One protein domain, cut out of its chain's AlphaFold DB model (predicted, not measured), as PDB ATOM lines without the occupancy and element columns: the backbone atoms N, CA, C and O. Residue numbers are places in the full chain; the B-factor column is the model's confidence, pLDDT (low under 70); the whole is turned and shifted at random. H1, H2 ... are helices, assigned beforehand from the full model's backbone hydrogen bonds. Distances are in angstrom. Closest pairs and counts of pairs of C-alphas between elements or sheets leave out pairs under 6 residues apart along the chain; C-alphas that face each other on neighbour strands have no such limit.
ATOM      1  N   HIS A  50      12.101 -31.310  12.548       93.88
ATOM      2  CA  HIS A  50      13.205 -32.243  12.791       93.88
ATOM      3  C   HIS A  50      13.929 -32.685  11.505       93.88
ATOM      4  O   HIS A  50      15.153 -32.775  11.478       93.88
ATOM      5  N   SER A  51      13.197 -32.928  10.411       92.31
ATOM      6  CA  SER A  51      13.806 -33.356   9.143       92.31
ATOM      7  C   SER A  51      14.611 -32.232   8.486       92.31
ATOM      8  O   SER A  51      15.677 -32.485   7.928       92.31
ATOM      9  N   ILE A  52      14.123 -30.990   8.588       93.31
ATOM     10  CA  ILE A  52      14.818 -29.796   8.086       93.31
ATOM     11  C   ILE A  52      16.089 -29.554   8.906       93.31
ATOM     12  O   ILE A  52      17.166 -29.394   8.335       93.31
ATOM     13  N   PHE A  53      15.977 -29.602  10.236       95.81
ATOM     14  CA  PHE A  53      17.105 -29.419  11.147       95.81
ATOM     15  C   PHE A  53      18.202 -30.466  10.919       95.81
ATOM     16  O   PHE A  53      19.371 -30.122  10.773       95.81
ATOM     17  N   HIS A  54      17.827 -31.741  10.794       95.75
ATOM     18  CA  HIS A  54      18.778 -32.813  10.509       95.75
ATOM     19  C   HIS A  54      19.514 -32.600   9.174       95.75
ATOM     20  O   HIS A  54      20.723 -32.811   9.087       95.75
ATOM     21  N   ALA A  55      18.813 -32.143   8.132       95.50
ATOM     22  CA  ALA A  55      19.442 -31.830   6.852       95.50
ATOM     23  C   ALA A  55      20.406 -30.634   6.944       95.50
ATOM     24  O   ALA A  55      21.472 -30.671   6.332       95.50
ATOM     25  N   ALA A  56      20.066 -29.603   7.725       94.81
ATOM     26  CA  ALA A  56      20.948 -28.466   7.977       94.81
ATOM     27  C   ALA A  56      22.222 -28.892   8.726       94.81
ATOM     28  O   ALA A  56      23.321 -28.554   8.298       94.81
ATOM     29  N   MET A  57      22.091 -29.717   9.771       97.19
ATOM     30  CA  MET A  57      23.236 -30.251  10.518       97.19
ATOM     31  C   MET A  57      24.178 -31.071   9.631       97.19
ATOM     32  O   MET A  57      25.392 -30.882   9.681       97.19
ATOM     33  N   LEU A  58      23.632 -31.934   8.767       97.12
ATOM     34  CA  LEU A  58      24.433 -32.687   7.800       97.12
ATOM     35  C   LEU A  58      25.192 -31.766   6.839       97.12
ATOM     36  O   LEU A  58      26.354 -32.031   6.539       97.12
ATOM     37  N   LEU A  59      24.560 -30.684   6.376       96.62
ATOM     38  CA  LEU A  59      25.212 -29.704   5.510       96.62
ATOM     39  C   LEU A  59      26.365 -28.993   6.233       96.62
ATOM     40  O   LEU A  59      27.443 -28.868   5.655       96.62
ATOM     41  N   CYS A  60      26.180 -28.604   7.497       96.69
ATOM     42  CA  CYS A  60      27.249 -28.029   8.318       96.69
ATOM     43  C   CYS A  60      28.435 -28.994   8.457       96.69
ATOM     44  O   CYS A  60      29.570 -28.599   8.201       96.69
ATOM     45  N   CYS A  61      28.183 -30.274   8.759       97.25
ATOM     46  CA  CYS A  61      29.243 -31.285   8.843       97.25
ATOM     47  C   CYS A  61      29.988 -31.474   7.511       97.25
ATOM     48  O   CYS A  61      31.202 -31.677   7.511       97.25
ATOM     49  N   ILE A  62      29.279 -31.411   6.376       97.69
ATOM     50  CA  ILE A  62      29.889 -31.469   5.038       97.69
ATOM     51  C   ILE A  62      30.816 -30.267   4.830       97.69
ATOM     52  O   ILE A  62      31.959 -30.453   4.417       97.69
ATOM     53  N   VAL A  63      30.351 -29.051   5.135       96.31
ATOM     54  CA  VAL A  63      31.140 -27.818   4.979       96.31
ATOM     55  C   VAL A  63      32.378 -27.835   5.876       96.31
ATOM     56  O   VAL A  63      33.472 -27.531   5.402       96.31
ATOM     57  N   GLU A  64      32.240 -28.247   7.136       97.31
ATOM     58  CA  GLU A  64      33.354 -28.351   8.082       97.31
ATOM     59  C   GLU A  64      34.408 -29.366   7.609       97.31
ATOM     60  O   GLU A  64      35.604 -29.074   7.601       97.31
ATOM     61  N   LEU A  65      33.972 -30.535   7.122       96.56
ATOM     62  CA  LEU A  65      34.876 -31.551   6.576       96.56
ATOM     63  C   LEU A  65      35.608 -31.085   5.320       96.56
ATOM     64  O   LEU A  65      36.784 -31.403   5.174       96.56
ATOM     65  N   VAL A  66      34.925 -30.368   4.424       96.31
ATOM     66  CA  VAL A  66      35.510 -29.837   3.181       96.31
ATOM     67  C   VAL A  66      36.469 -28.680   3.452       96.31
ATOM     68  O   VAL A  66      37.417 -28.496   2.694       96.31
ATOM     69  N   SER A  67      36.245 -27.922   4.525       95.19
ATOM     70  CA  SER A  67      37.086 -26.775   4.886       95.19
ATOM     71  C   SER A  67      38.369 -27.174   5.622       95.19
ATOM     72  O   SER A  67      39.326 -26.406   5.626       95.19
ATOM     73  N   GLY A  68      38.404 -28.351   6.253       95.25
ATOM     74  CA  GLY A  68      39.589 -28.861   6.946       95.25
ATOM     75  C   GLY A  68      40.504 -29.721   6.068       95.25
ATOM     76  O   GLY A  68      40.122 -30.174   4.991       95.25
ATOM     77  N   ASP A  69      41.700 -30.036   6.580       97.00
ATOM     78  CA  ASP A  69      42.643 -30.929   5.894       97.00
ATOM     79  C   ASP A  69      42.015 -32.305   5.642       97.00
ATOM     80  O   ASP A  69      41.658 -33.042   6.580       97.00
ATOM     81  N   MET A  70      41.870 -32.643   4.361       96.69
ATOM     82  CA  MET A  70      41.181 -33.839   3.896       96.69
ATOM     83  C   MET A  70      42.125 -35.043   3.928       96.69
ATOM     84  O   MET A  70      42.967 -35.221   3.057       96.69
ATOM     85  N   THR A  71      41.983 -35.902   4.936       97.50
ATOM     86  CA  THR A  71      42.699 -37.185   4.986       97.50
ATOM     87  C   THR A  71      41.878 -38.287   4.320       97.50
ATOM     88  O   THR A  71      40.648 -38.213   4.266       97.50
ATOM     89  N   SER A  72      42.523 -39.370   3.877       94.06
ATOM     90  CA  SER A  72      41.832 -40.516   3.259       94.06
ATOM     91  C   SER A  72      40.705 -41.099   4.132       94.06
ATOM     92  O   SER A  72      39.673 -41.526   3.618       94.06
ATOM     93  N   ALA A  73      40.843 -41.050   5.462       95.00
ATOM     94  CA  ALA A  73      39.797 -41.459   6.401       95.00
ATOM     95  C   ALA A  73      38.605 -40.479   6.448       95.00
ATOM     96  O   ALA A  73      37.459 -40.903   6.622       95.00
ATOM     97  N   LYS A  74      38.851 -39.172   6.289       96.50
ATOM     98  CA  LYS A  74      37.804 -38.137   6.255       96.50
ATOM     99  C   LYS A  74      37.006 -38.169   4.956       96.50
ATOM    100  O   LYS A  74      35.801 -37.945   4.998       96.50
ATOM    101  N   VAL A  75      37.629 -38.551   3.843       96.31
ATOM    102  CA  VAL A  75      36.952 -38.730   2.547       96.31
ATOM    103  C   VAL A  75      35.781 -39.715   2.645       96.31
ATOM    104  O   VAL A  75      34.684 -39.425   2.167       96.31
ATOM    105  N   GLY A  76      35.973 -40.859   3.314       96.00
ATOM    106  CA  GLY A  76      34.897 -41.833   3.527       96.00
ATOM    107  C   GLY A  76      33.751 -41.281   4.384       96.00
ATOM    108  O   GLY A  76      32.580 -41.542   4.101       96.00
ATOM    109  N   LYS A  77      34.072 -40.465   5.399       97.25
ATOM    110  CA  LYS A  77      33.066 -39.779   6.230       97.25
ATOM    111  C   LYS A  77      32.293 -38.728   5.434       97.25
ATOM    112  O   LYS A  77      31.071 -38.684   5.535       97.25
ATOM    113  N   LEU A  78      32.983 -37.937   4.612       97.75
ATOM    114  CA  LEU A  78      32.373 -36.932   3.744       97.75
ATOM    115  C   LEU A  78      31.385 -37.568   2.759       97.75
ATOM    116  O   LEU A  78      30.252 -37.107   2.654       97.75
ATOM    117  N   ALA A  79      31.777 -38.661   2.096       96.44
ATOM    118  CA  ALA A  79      30.888 -39.396   1.197       96.44
ATOM    119  C   ALA A  79      29.622 -39.892   1.922       96.44
ATOM    120  O   ALA A  79      28.515 -39.727   1.416       96.44
ATOM    121  N   ASN A  80      29.768 -40.419   3.143       97.56
ATOM    122  CA  ASN A  80      28.629 -40.861   3.947       97.56
ATOM    123  C   ASN A  80      27.690 -39.696   4.319       97.56
ATOM    124  O   ASN A  80      26.471 -39.835   4.213       97.56
ATOM    125  N   PHE A  81      28.229 -38.536   4.709       97.81
ATOM    126  CA  PHE A  81      27.397 -37.367   5.007       97.81
ATOM    127  C   PHE A  81      26.666 -36.833   3.774       97.81
ATOM    128  O   PHE A  81      25.479 -36.527   3.873       97.81
ATOM    129  N   ILE A  82      27.322 -36.792   2.611       96.25
ATOM    130  CA  ILE A  82      26.686 -36.406   1.342       96.25
ATOM    131  C   ILE A  82      25.539 -37.367   1.002       96.25
ATOM    132  O   ILE A  82      24.437 -36.919   0.689       96.25
ATOM    133  N   ASP A  83      25.748 -38.678   1.131       96.88
ATOM    134  CA  ASP A  83      24.699 -39.672   0.884       96.88
ATOM    135  C   ASP A  83      23.520 -39.526   1.856       96.88
ATOM    136  O   ASP A  83      22.356 -39.633   1.460       96.88
ATOM    137  N   GLN A  84      23.793 -39.277   3.139       97.25
ATOM    138  CA  GLN A  84      22.748 -39.026   4.133       97.25
ATOM    139  C   GLN A  84      21.978 -37.738   3.837       97.25
ATOM    140  O   GLN A  84      20.746 -37.750   3.897       97.25
ATOM    141  N   TYR A  85      22.674 -36.665   3.461       97.12
ATOM    142  CA  TYR A  85      22.059 -35.397   3.087       97.12
ATOM    143  C   TYR A  85      21.164 -35.574   1.862       97.12
ATOM    144  O   TYR A  85      19.986 -35.226   1.910       97.12
ATOM    145  N   ASN A  86      21.666 -36.220   0.808       94.94
ATOM    146  CA  ASN A  86      20.912 -36.456  -0.421       94.94
ATOM    147  C   ASN A  86      19.674 -37.331  -0.189       94.94
ATOM    148  O   ASN A  86      18.609 -37.049  -0.739       94.94
ATOM    149  N   ARG A  87      19.776 -38.362   0.662       95.38
ATOM    150  CA  ARG A  87      18.617 -39.169   1.082       95.38
ATOM    151  C   ARG A  87      17.615 -38.350   1.896       95.38
ATOM    152  O   ARG A  87      16.411 -38.507   1.702       95.38
ATOM    153  N   GLY A  88      18.093 -37.483   2.788       94.44
ATOM    154  CA  GLY A  88      17.256 -36.565   3.562       94.44
ATOM    155  C   GLY A  88      16.501 -35.584   2.664       94.44
ATOM    156  O   GLY A  88      15.284 -35.458   2.779       94.44
ATOM    157  N   GLN A  89      17.197 -34.974   1.705       93.69
ATOM    158  CA  GLN A  89      16.605 -34.069   0.724       93.69
ATOM    159  C   GLN A  89      15.622 -34.783  -0.202       93.69
ATOM    160  O   GLN A  89      14.540 -34.263  -0.441       93.69
ATOM    161  N   ALA A  90      15.913 -36.009  -0.644       91.88
ATOM    162  CA  ALA A  90      14.966 -36.788  -1.443       91.88
ATOM    163  C   ALA A  90      13.670 -37.110  -0.681       91.88
ATOM    164  O   ALA A  90      12.592 -37.108  -1.269       91.88
ATOM    165  N   LYS A  91      13.745 -37.339   0.635       92.19
ATOM    166  CA  LYS A  91      12.549 -37.500   1.481       92.19
ATOM    167  C   LYS A  91      11.802 -36.181   1.678       92.19
ATOM    168  O   LYS A  91      10.574 -36.162   1.652       92.19
ATOM    169  N   LEU A  92      12.531 -35.082   1.876       91.94
ATOM    170  CA  LEU A  92      11.955 -33.758   2.109       91.94
ATOM    171  C   LEU A  92      11.309 -33.176   0.853       91.94
ATOM    172  O   LEU A  92      10.186 -32.695   0.914       91.94
ATOM    173  N   LEU A  93      11.993 -33.222  -0.278       91.31
ATOM    174  CA  LEU A  93      11.633 -32.508  -1.503       91.31
ATOM    175  C   LEU A  93      11.076 -33.443  -2.588       91.31
ATOM    176  O   LEU A  93      10.499 -32.983  -3.573       91.31
ATOM    177  N   GLY A  94      11.193 -34.756  -2.386       91.19
ATOM    178  CA  GLY A  94      10.810 -35.787  -3.341       91.19
ATOM    179  C   GLY A  94      12.007 -36.339  -4.130       91.19
ATOM    180  O   GLY A  94      13.082 -35.736  -4.168       91.19
ATOM    181  N   PRO A  95      11.840 -37.490  -4.801       78.25
ATOM    182  CA  PRO A  95      12.916 -38.188  -5.519       78.25
ATOM    183  C   PRO A  95      13.515 -37.370  -6.672       78.25
ATOM    184  O   PRO A  95      14.626 -37.638  -7.116       78.25
ATOM    185  N   VAL A  96      12.797 -36.345  -7.129       77.00
ATOM    186  CA  VAL A  96      13.187 -35.468  -8.237       77.00
ATOM    187  C   VAL A  96      13.815 -34.175  -7.716       77.00
ATOM    188  O   VAL A  96      13.969 -33.241  -8.477       77.00
ATOM    189  N   TRP A  97      14.197 -34.057  -6.444       82.19
ATOM    190  CA  TRP A  97      14.763 -32.797  -5.945       82.19
ATOM    191  C   TRP A  97      16.046 -32.392  -6.685       82.19
ATOM    192  O   TRP A  97      16.204 -31.232  -7.047       82.19
ATOM    193  N   LEU A  98      16.915 -33.362  -6.994       68.44
ATOM    194  CA  LEU A  98      18.164 -33.110  -7.712       68.44
ATOM    195  C   LEU A  98      17.913 -32.829  -9.203       68.44
ATOM    196  O   LEU A  98      18.505 -31.924  -9.782       68.44
ATOM    197  N   ILE A  99      17.001 -33.593  -9.815       63.12
ATOM    198  CA  ILE A  99      16.665 -33.490 -11.243       63.12
ATOM    199  C   ILE A  99      15.779 -32.270 -11.509       63.12
ATOM    200  O   ILE A  99      15.934 -31.622 -12.528       63.12
ATOM    201  N   GLY A 100      14.881 -31.918 -10.597       56.84
ATOM    202  CA  GLY A 100      14.001 -30.756 -10.673       56.84
ATOM    203  C   GLY A 100      14.786 -29.458 -10.541       56.84
ATOM    204  O   GLY A 100      14.554 -28.538 -11.313       56.84
ATOM    205  N   LEU A 101      15.797 -29.419  -9.663       54.78
ATOM    206  CA  LEU A 101      16.711 -28.278  -9.562       54.78
ATOM    207  C   LEU A 101      17.533 -28.064 -10.850       54.78
ATOM    208  O   LEU A 101      17.874 -26.930 -11.175       54.78
ATOM    209  N   MET A 102      17.855 -29.141 -11.580       48.09
ATOM    210  CA  MET A 102      18.659 -29.082 -12.811       48.09
ATOM    211  C   MET A 102      17.832 -29.043 -14.109       48.09
ATOM    212  O   MET A 102      18.316 -28.553 -15.124       48.09
ATOM    213  N   GLY A 103      16.602 -29.557 -14.095       46.03
ATOM    214  CA  GLY A 103      15.763 -29.787 -15.273       46.03
ATOM    215  C   GLY A 103      14.760 -28.674 -15.569       46.03
ATOM    216  O   GLY A 103      14.248 -28.617 -16.681       46.03
ATOM    217  N   THR A 104      14.497 -27.767 -14.621       45.25
ATOM    218  CA  THR A 104      13.626 -26.597 -14.834       45.25
ATOM    219  C   THR A 104      14.400 -25.282 -14.874       45.25
ATOM    220  O   THR A 104      13.874 -24.254 -14.461       45.25
ATOM    221  N   ILE A 105      15.646 -25.287 -15.356       44.53
ATOM    222  CA  ILE A 105      16.326 -24.052 -15.768       44.53
ATOM    223  C   ILE A 105      15.679 -23.625 -17.096       44.53
ATOM    224  O   ILE A 105      15.899 -24.303 -18.104       44.53
ATOM    225  N   PRO A 106      14.873 -22.547 -17.154       41.53
ATOM    226  CA  PRO A 106      14.339 -22.073 -18.419       41.53
ATOM    227  C   PRO A 106      15.507 -21.498 -19.220       41.53
ATOM    228  O   PRO A 106      16.150 -20.531 -18.806       41.53
ATOM    229  N   THR A 107      15.800 -22.085 -20.375       47.19
ATOM    230  CA  THR A 107      16.668 -21.454 -21.365       47.19
ATOM    231  C   THR A 107      15.965 -20.193 -21.879       47.19
ATOM    232  O   THR A 107      14.911 -20.266 -22.495       47.19
ATOM    233  N   MET A 114      13.777 -14.982  -6.785       53.91
ATOM    234  CA  MET A 114      14.777 -15.327  -5.766       53.91
ATOM    235  C   MET A 114      15.233 -16.797  -5.842       53.91
ATOM    236  O   MET A 114      16.381 -17.108  -5.517       53.91
ATOM    237  N   LEU A 115      14.360 -17.698  -6.306       54.69
ATOM    238  CA  LEU A 115      14.682 -19.112  -6.488       54.69
ATOM    239  C   LEU A 115      15.713 -19.304  -7.608       54.69
ATOM    240  O   LEU A 115      16.717 -19.979  -7.403       54.69
ATOM    241  N   GLU A 116      15.523 -18.662  -8.757       59.56
ATOM    242  CA  GLU A 116      16.452 -18.707  -9.886       59.56
ATOM    243  C   GLU A 116      17.797 -18.071  -9.528       59.56
ATOM    244  O   GLU A 116      18.838 -18.631  -9.861       59.56
ATOM    245  N   ALA A 117      17.798 -16.961  -8.782       57.97
ATOM    246  CA  ALA A 117      19.027 -16.359  -8.262       57.97
ATOM    247  C   ALA A 117      19.786 -17.317  -7.328       57.97
ATOM    248  O   ALA A 117      21.001 -17.471  -7.454       57.97
ATOM    249  N   THR A 118      19.070 -18.018  -6.444       56.28
ATOM    250  CA  THR A 118      19.655 -19.012  -5.530       56.28
ATOM    251  C   THR A 118      20.192 -20.229  -6.287       56.28
ATOM    252  O   THR A 118      21.286 -20.711  -5.994       56.28
ATOM    253  N   ILE A 119      19.478 -20.703  -7.312       56.34
ATOM    254  CA  ILE A 119      19.920 -21.811  -8.173       56.34
ATOM    255  C   ILE A 119      21.162 -21.409  -8.973       56.34
ATOM    256  O   ILE A 119      22.131 -22.164  -8.998       56.34
ATOM    257  N   MET A 120      21.180 -20.217  -9.576       55.50
ATOM    258  CA  MET A 120      22.354 -19.703 -10.290       55.50
ATOM    259  C   MET A 120      23.551 -19.524  -9.355       55.50
ATOM    260  O   MET A 120      24.669 -19.871  -9.729       55.50
ATOM    261  N   HIS A 121      23.326 -19.038  -8.132       60.19
ATOM    262  CA  HIS A 121      24.374 -18.903  -7.126       60.19
ATOM    263  C   HIS A 121      24.970 -20.267  -6.752       60.19
ATOM    264  O   HIS A 121      26.185 -20.452  -6.826       60.19
ATOM    265  N   ASN A 122      24.125 -21.257  -6.454       64.75
ATOM    266  CA  ASN A 122      24.563 -22.617  -6.134       64.75
ATOM    267  C   ASN A 122      25.249 -23.304  -7.329       64.75
ATOM    268  O   ASN A 122      26.249 -24.001  -7.153       64.75
ATOM    269  N   ALA A 123      24.771 -23.075  -8.556       59.25
ATOM    270  CA  ALA A 123      25.403 -23.577  -9.774       59.25
ATOM    271  C   ALA A 123      26.782 -22.939 -10.009       59.25
ATOM    272  O   ALA A 123      27.731 -23.643 -10.350       59.25
ATOM    273  N   ALA A 124      26.926 -21.633  -9.765       60.09
ATOM    274  CA  ALA A 124      28.204 -20.932  -9.860       60.09
ATOM    275  C   ALA A 124      29.203 -21.413  -8.795       60.09
ATOM    276  O   ALA A 124      30.369 -21.662  -9.112       60.09
ATOM    277  N   GLN A 125      28.752 -21.614  -7.551       64.88
ATOM    278  CA  GLN A 125      29.572 -22.208  -6.490       64.88
ATOM    279  C   GLN A 125      30.015 -23.630  -6.849       64.88
ATOM    280  O   GLN A 125      31.179 -23.985  -6.660       64.88
ATOM    281  N   ARG A 126      29.122 -24.431  -7.438       61.88
ATOM    282  CA  ARG A 126      29.426 -25.790  -7.893       61.88
ATOM    283  C   ARG A 126      30.399 -25.815  -9.070       61.88
ATOM    284  O   ARG A 126      31.307 -26.639  -9.059       61.88
ATOM    285  N   LEU A 127      30.275 -24.904 -10.035       68.06
ATOM    286  CA  LEU A 127      31.242 -24.756 -11.129       68.06
ATOM    287  C   LEU A 127      32.624 -24.371 -10.583       68.06
ATOM    288  O   LEU A 127      33.639 -24.923 -10.996       68.06
ATOM    289  N   LYS A 128      32.663 -23.456  -9.607       66.12
ATOM    290  CA  LYS A 128      33.903 -23.062  -8.930       66.12
ATOM    291  C   LYS A 128      34.523 -24.240  -8.175       66.12
ATOM    292  O   LYS A 128      35.723 -24.461  -8.294       66.12
ATOM    293  N   LEU A 129      33.715 -25.037  -7.473       60.97
ATOM    294  CA  LEU A 129      34.165 -26.270  -6.823       60.97
ATOM    295  C   LEU A 129      34.696 -27.284  -7.847       60.97
ATOM    296  O   LEU A 129      35.780 -27.817  -7.654       60.97
ATOM    297  N   GLN A 130      34.002 -27.500  -8.967       71.56
ATOM    298  CA  GLN A 130      34.476 -28.366 -10.053       71.56
ATOM    299  C   GLN A 130      35.814 -27.888 -10.625       71.56
ATOM    300  O   GLN A 130      36.709 -28.699 -10.833       71.56
ATOM    301  N   GLN A 131      35.990 -26.580 -10.830       75.75
ATOM    302  CA  GLN A 131      37.259 -26.012 -11.288       75.75
ATOM    303  C   GLN A 131      38.384 -26.204 -10.264       75.75
ATOM    304  O   GLN A 131      39.509 -26.509 -10.655       75.75
ATOM    305  N   LEU A 132      38.099 -26.042  -8.969       66.00
ATOM    306  CA  LEU A 132      39.069 -26.282  -7.897       66.00
ATOM    307  C   LEU A 132      39.455 -27.765  -7.814       66.00
ATOM    308  O   LEU A 132      40.638 -28.084  -7.739       66.00
ATOM    309  N   LEU A 133      38.482 -28.671  -7.920       71.38
ATOM    310  CA  LEU A 133      38.718 -30.116  -7.927       71.38
ATOM    311  C   LEU A 133      39.461 -30.579  -9.188       71.38
ATOM    312  O   LEU A 133      40.350 -31.419  -9.096       71.38
ATOM    313  N   ALA A 134      39.162 -30.001 -10.353       71.94
ATOM    314  CA  ALA A 134      39.860 -30.292 -11.607       71.94
ATOM    315  C   ALA A 134      41.310 -29.776 -11.621       71.94
ATOM    316  O   ALA A 134      42.156 -30.338 -12.320       71.94
ATOM    317  N   LYS A 135      41.604 -28.724 -10.848       77.56
ATOM    318  CA  LYS A 135      42.963 -28.203 -10.636       77.56
ATOM    319  C   LYS A 135      43.742 -28.954  -9.559       77.56
ATOM    320  O   LYS A 135      44.943 -28.746  -9.466       77.56
ATOM    321  N   SER A 136      43.091 -29.805  -8.768       80.81
ATOM    322  CA  SER A 136      43.787 -30.621  -7.779       80.81
ATOM    323  C   SER A 136      44.650 -31.684  -8.465       80.81
ATOM    324  O   SER A 136      44.216 -32.352  -9.413       80.81
ATOM    325  N   ASP A 137      45.877 -31.843  -7.971       87.00
ATOM    326  CA  ASP A 137      46.811 -32.884  -8.408       87.00
ATOM    327  C   ASP A 137      46.464 -34.259  -7.815       87.00
ATOM    328  O   ASP A 137      46.998 -35.281  -8.248       87.00
ATOM    329  N   GLU A 138      45.534 -34.311  -6.855       76.81
ATOM    330  CA  GLU A 138      45.127 -35.562  -6.233       76.81
ATOM    331  C   GLU A 138      44.152 -36.337  -7.147       76.81
ATOM    332  O   GLU A 138      43.036 -35.874  -7.424       76.81
ATOM    333  N   PRO A 139      44.514 -37.552  -7.609       74.38
ATOM    334  CA  PRO A 139      43.718 -38.297  -8.584       74.38
ATOM    335  C   PRO A 139      42.318 -38.644  -8.063       74.38
ATOM    336  O   PRO A 139      41.373 -38.698  -8.848       74.38
ATOM    337  N   PHE A 140      42.149 -38.797  -6.744       73.44
ATOM    338  CA  PHE A 140      40.851 -39.059  -6.117       73.44
ATOM    339  C   PHE A 140      39.817 -37.956  -6.405       73.44
ATOM    340  O   PHE A 140      38.670 -38.264  -6.753       73.44
ATOM    341  N   PHE A 141      40.209 -36.681  -6.308       70.44
ATOM    342  CA  PHE A 141      39.305 -35.554  -6.537       70.44
ATOM    343  C   PHE A 141      38.854 -35.469  -7.995       70.44
ATOM    344  O   PHE A 141      37.666 -35.258  -8.251       70.44
ATOM    345  N   LYS A 142      39.766 -35.738  -8.939       72.50
ATOM    346  CA  LYS A 142      39.460 -35.793 -10.375       72.50
ATOM    347  C   LYS A 142      38.563 -36.965 -10.746       72.50
ATOM    348  O   LYS A 142      37.593 -36.777 -11.469       72.50
ATOM    349  N   THR A 143      38.884 -38.175 -10.291       69.38
ATOM    350  CA  THR A 143      38.203 -39.369 -10.806       69.38
ATOM    351  C   THR A 143      36.972 -39.754 -10.010       69.38
ATOM    352  O   THR A 143      36.051 -40.305 -10.589       69.38
ATOM    353  N   ARG A 144      36.940 -39.531  -8.691       63.50
ATOM    354  CA  ARG A 144      35.885 -40.097  -7.835       63.50
ATOM    355  C   ARG A 144      34.925 -39.047  -7.309       63.50
ATOM    356  O   ARG A 144      33.717 -39.244  -7.408       63.50
ATOM    357  N   LEU A 145      35.445 -37.938  -6.787       64.75
ATOM    358  CA  LEU A 145      34.593 -36.873  -6.261       64.75
ATOM    359  C   LEU A 145      33.888 -36.114  -7.391       64.75
ATOM    360  O   LEU A 145      32.691 -35.865  -7.288       64.75
ATOM    361  N   LEU A 146      34.589 -35.833  -8.496       69.69
ATOM    362  CA  LEU A 146      33.980 -35.224  -9.681       69.69
ATOM    363  C   LEU A 146      32.865 -36.109 -10.266       69.69
ATOM    364  O   LEU A 146      31.767 -35.612 -10.480       69.69
ATOM    365  N   GLN A 147      33.095 -37.423 -10.404       68.12
ATOM    366  CA  GLN A 147      32.080 -38.382 -10.880       68.12
ATOM    367  C   GLN A 147      30.849 -38.460  -9.965       68.12
ATOM    368  O   GLN A 147      29.721 -38.539 -10.452       68.12
ATOM    369  N   LEU A 148      31.052 -38.421  -8.641       60.50
ATOM    370  CA  LEU A 148      29.965 -38.386  -7.656       60.50
ATOM    371  C   LEU A 148      29.156 -37.091  -7.750       60.50
ATOM    372  O   LEU A 148      27.929 -37.132  -7.698       60.50
ATOM    373  N   ILE A 149      29.832 -35.952  -7.924       62.53
ATOM    374  CA  ILE A 149      29.175 -34.662  -8.139       62.53
ATOM    375  C   ILE A 149      28.396 -34.706  -9.460       62.53
ATOM    376  O   ILE A 149      27.221 -34.357  -9.473       62.53
ATOM    377  N   GLU A 150      28.993 -35.188 -10.548       68.19
ATOM    378  CA  GLU A 150      28.381 -35.314 -11.883       68.19
ATOM    379  C   GLU A 150      27.243 -36.345 -11.964       68.19
ATOM    380  O   GLU A 150      26.525 -36.389 -12.961       68.19
ATOM    381  N   GLY A 151      27.029 -37.147 -10.916       51.72
ATOM    382  CA  GLY A 151      25.954 -38.137 -10.873       51.72
ATOM    383  C   GLY A 151      26.204 -39.350 -11.773       51.72
ATOM    384  O   GLY A 151      25.265 -40.061 -12.126       51.72
ATOM    385  N   HIS A 152      27.454 -39.609 -12.163       48.12
ATOM    386  CA  HIS A 152      27.823 -40.815 -12.900       48.12
ATOM    387  C   HIS A 152      28.079 -41.965 -11.921       48.12
ATOM    388  O   HIS A 152      29.117 -42.038 -11.264       48.12
ATOM    389  N   HIS A 153      27.123 -42.890 -11.819       40.97
ATOM    390  CA  HIS A 153      27.337 -44.153 -11.116       40.97
ATOM    391  C   HIS A 153      28.156 -45.114 -11.994       40.97
ATOM    392  O   HIS A 153      27.699 -45.473 -13.080       40.97
TER     393      HIS A 153
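Overview. This is residues 50 to 107 and 114 to 153 of the 420 residues of an uncharacterized protein of Ustilago trichophora (UniProt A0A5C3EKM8). Two helical hairpins, H2 with H1 and H4 with H5, stand with a gap between them, and short H3 crosses from one towards the other at one end. The printed part has 98 residues, five helices H1 to H5 in chain order and no named strand: all helix, compact, radius of gyration of the C-alphas 14.3 A, spans 35 by 35 by 25 A.

Along the chain. H2, residues 72 to 93, is 31.6 A long from C-alpha 72 at (41.832, -40.516, 3.259). H4, residues 114 to 135, is 31.4 A; H1, residues 50 to 67, 25.7 A; H5, residues 139 to 150, 16.0 A, ending at C-alpha 150 (28.381, -35.314, -11.883); H3, residues 97 to 103, 9.9 A.

Arrangement. H2 touches H1 at a shallow tilt of 29 degrees, opposite ways; closest C-alphas, Ala 55 and Tyr 85, 5.8 A. H2, with residues 89 to 90 alone, and H3 only just touch, only at the corner, with 3 pairs of C-alphas within 8 A; closest, Ala 90 and Trp 97, 6.0 A. H3 is close to but not clearly touching H4; closest C-alphas, Leu 101 and Ile 119, 7.4 A. H4, with residues 130 to 134 alone, touches residues 141 to 146 of H5, opposite ways at 21 degrees, a shallow tilt; closest C-alphas, Leu 133 and Phe 141, 5.6 A. H2 and H5 are near each other; H1 and H4 are apart. Every O i to N i+4 pair is within hydrogen-bond range in H1, H3 and H4, 16 of 18 in H2 and 5 of 8 in H5.

Size, cuts and confidence. The farthest C-alphas, Ala 73 and Thr 107, are 41.3 A apart. Residues 108 to 113 are not printed; C-alphas 107 and 114 are 16.9 A apart across the cut. The links printed whole are tight. pLDDT is under 70 for 38 residues, among them 98 to 107 and 114 to 129.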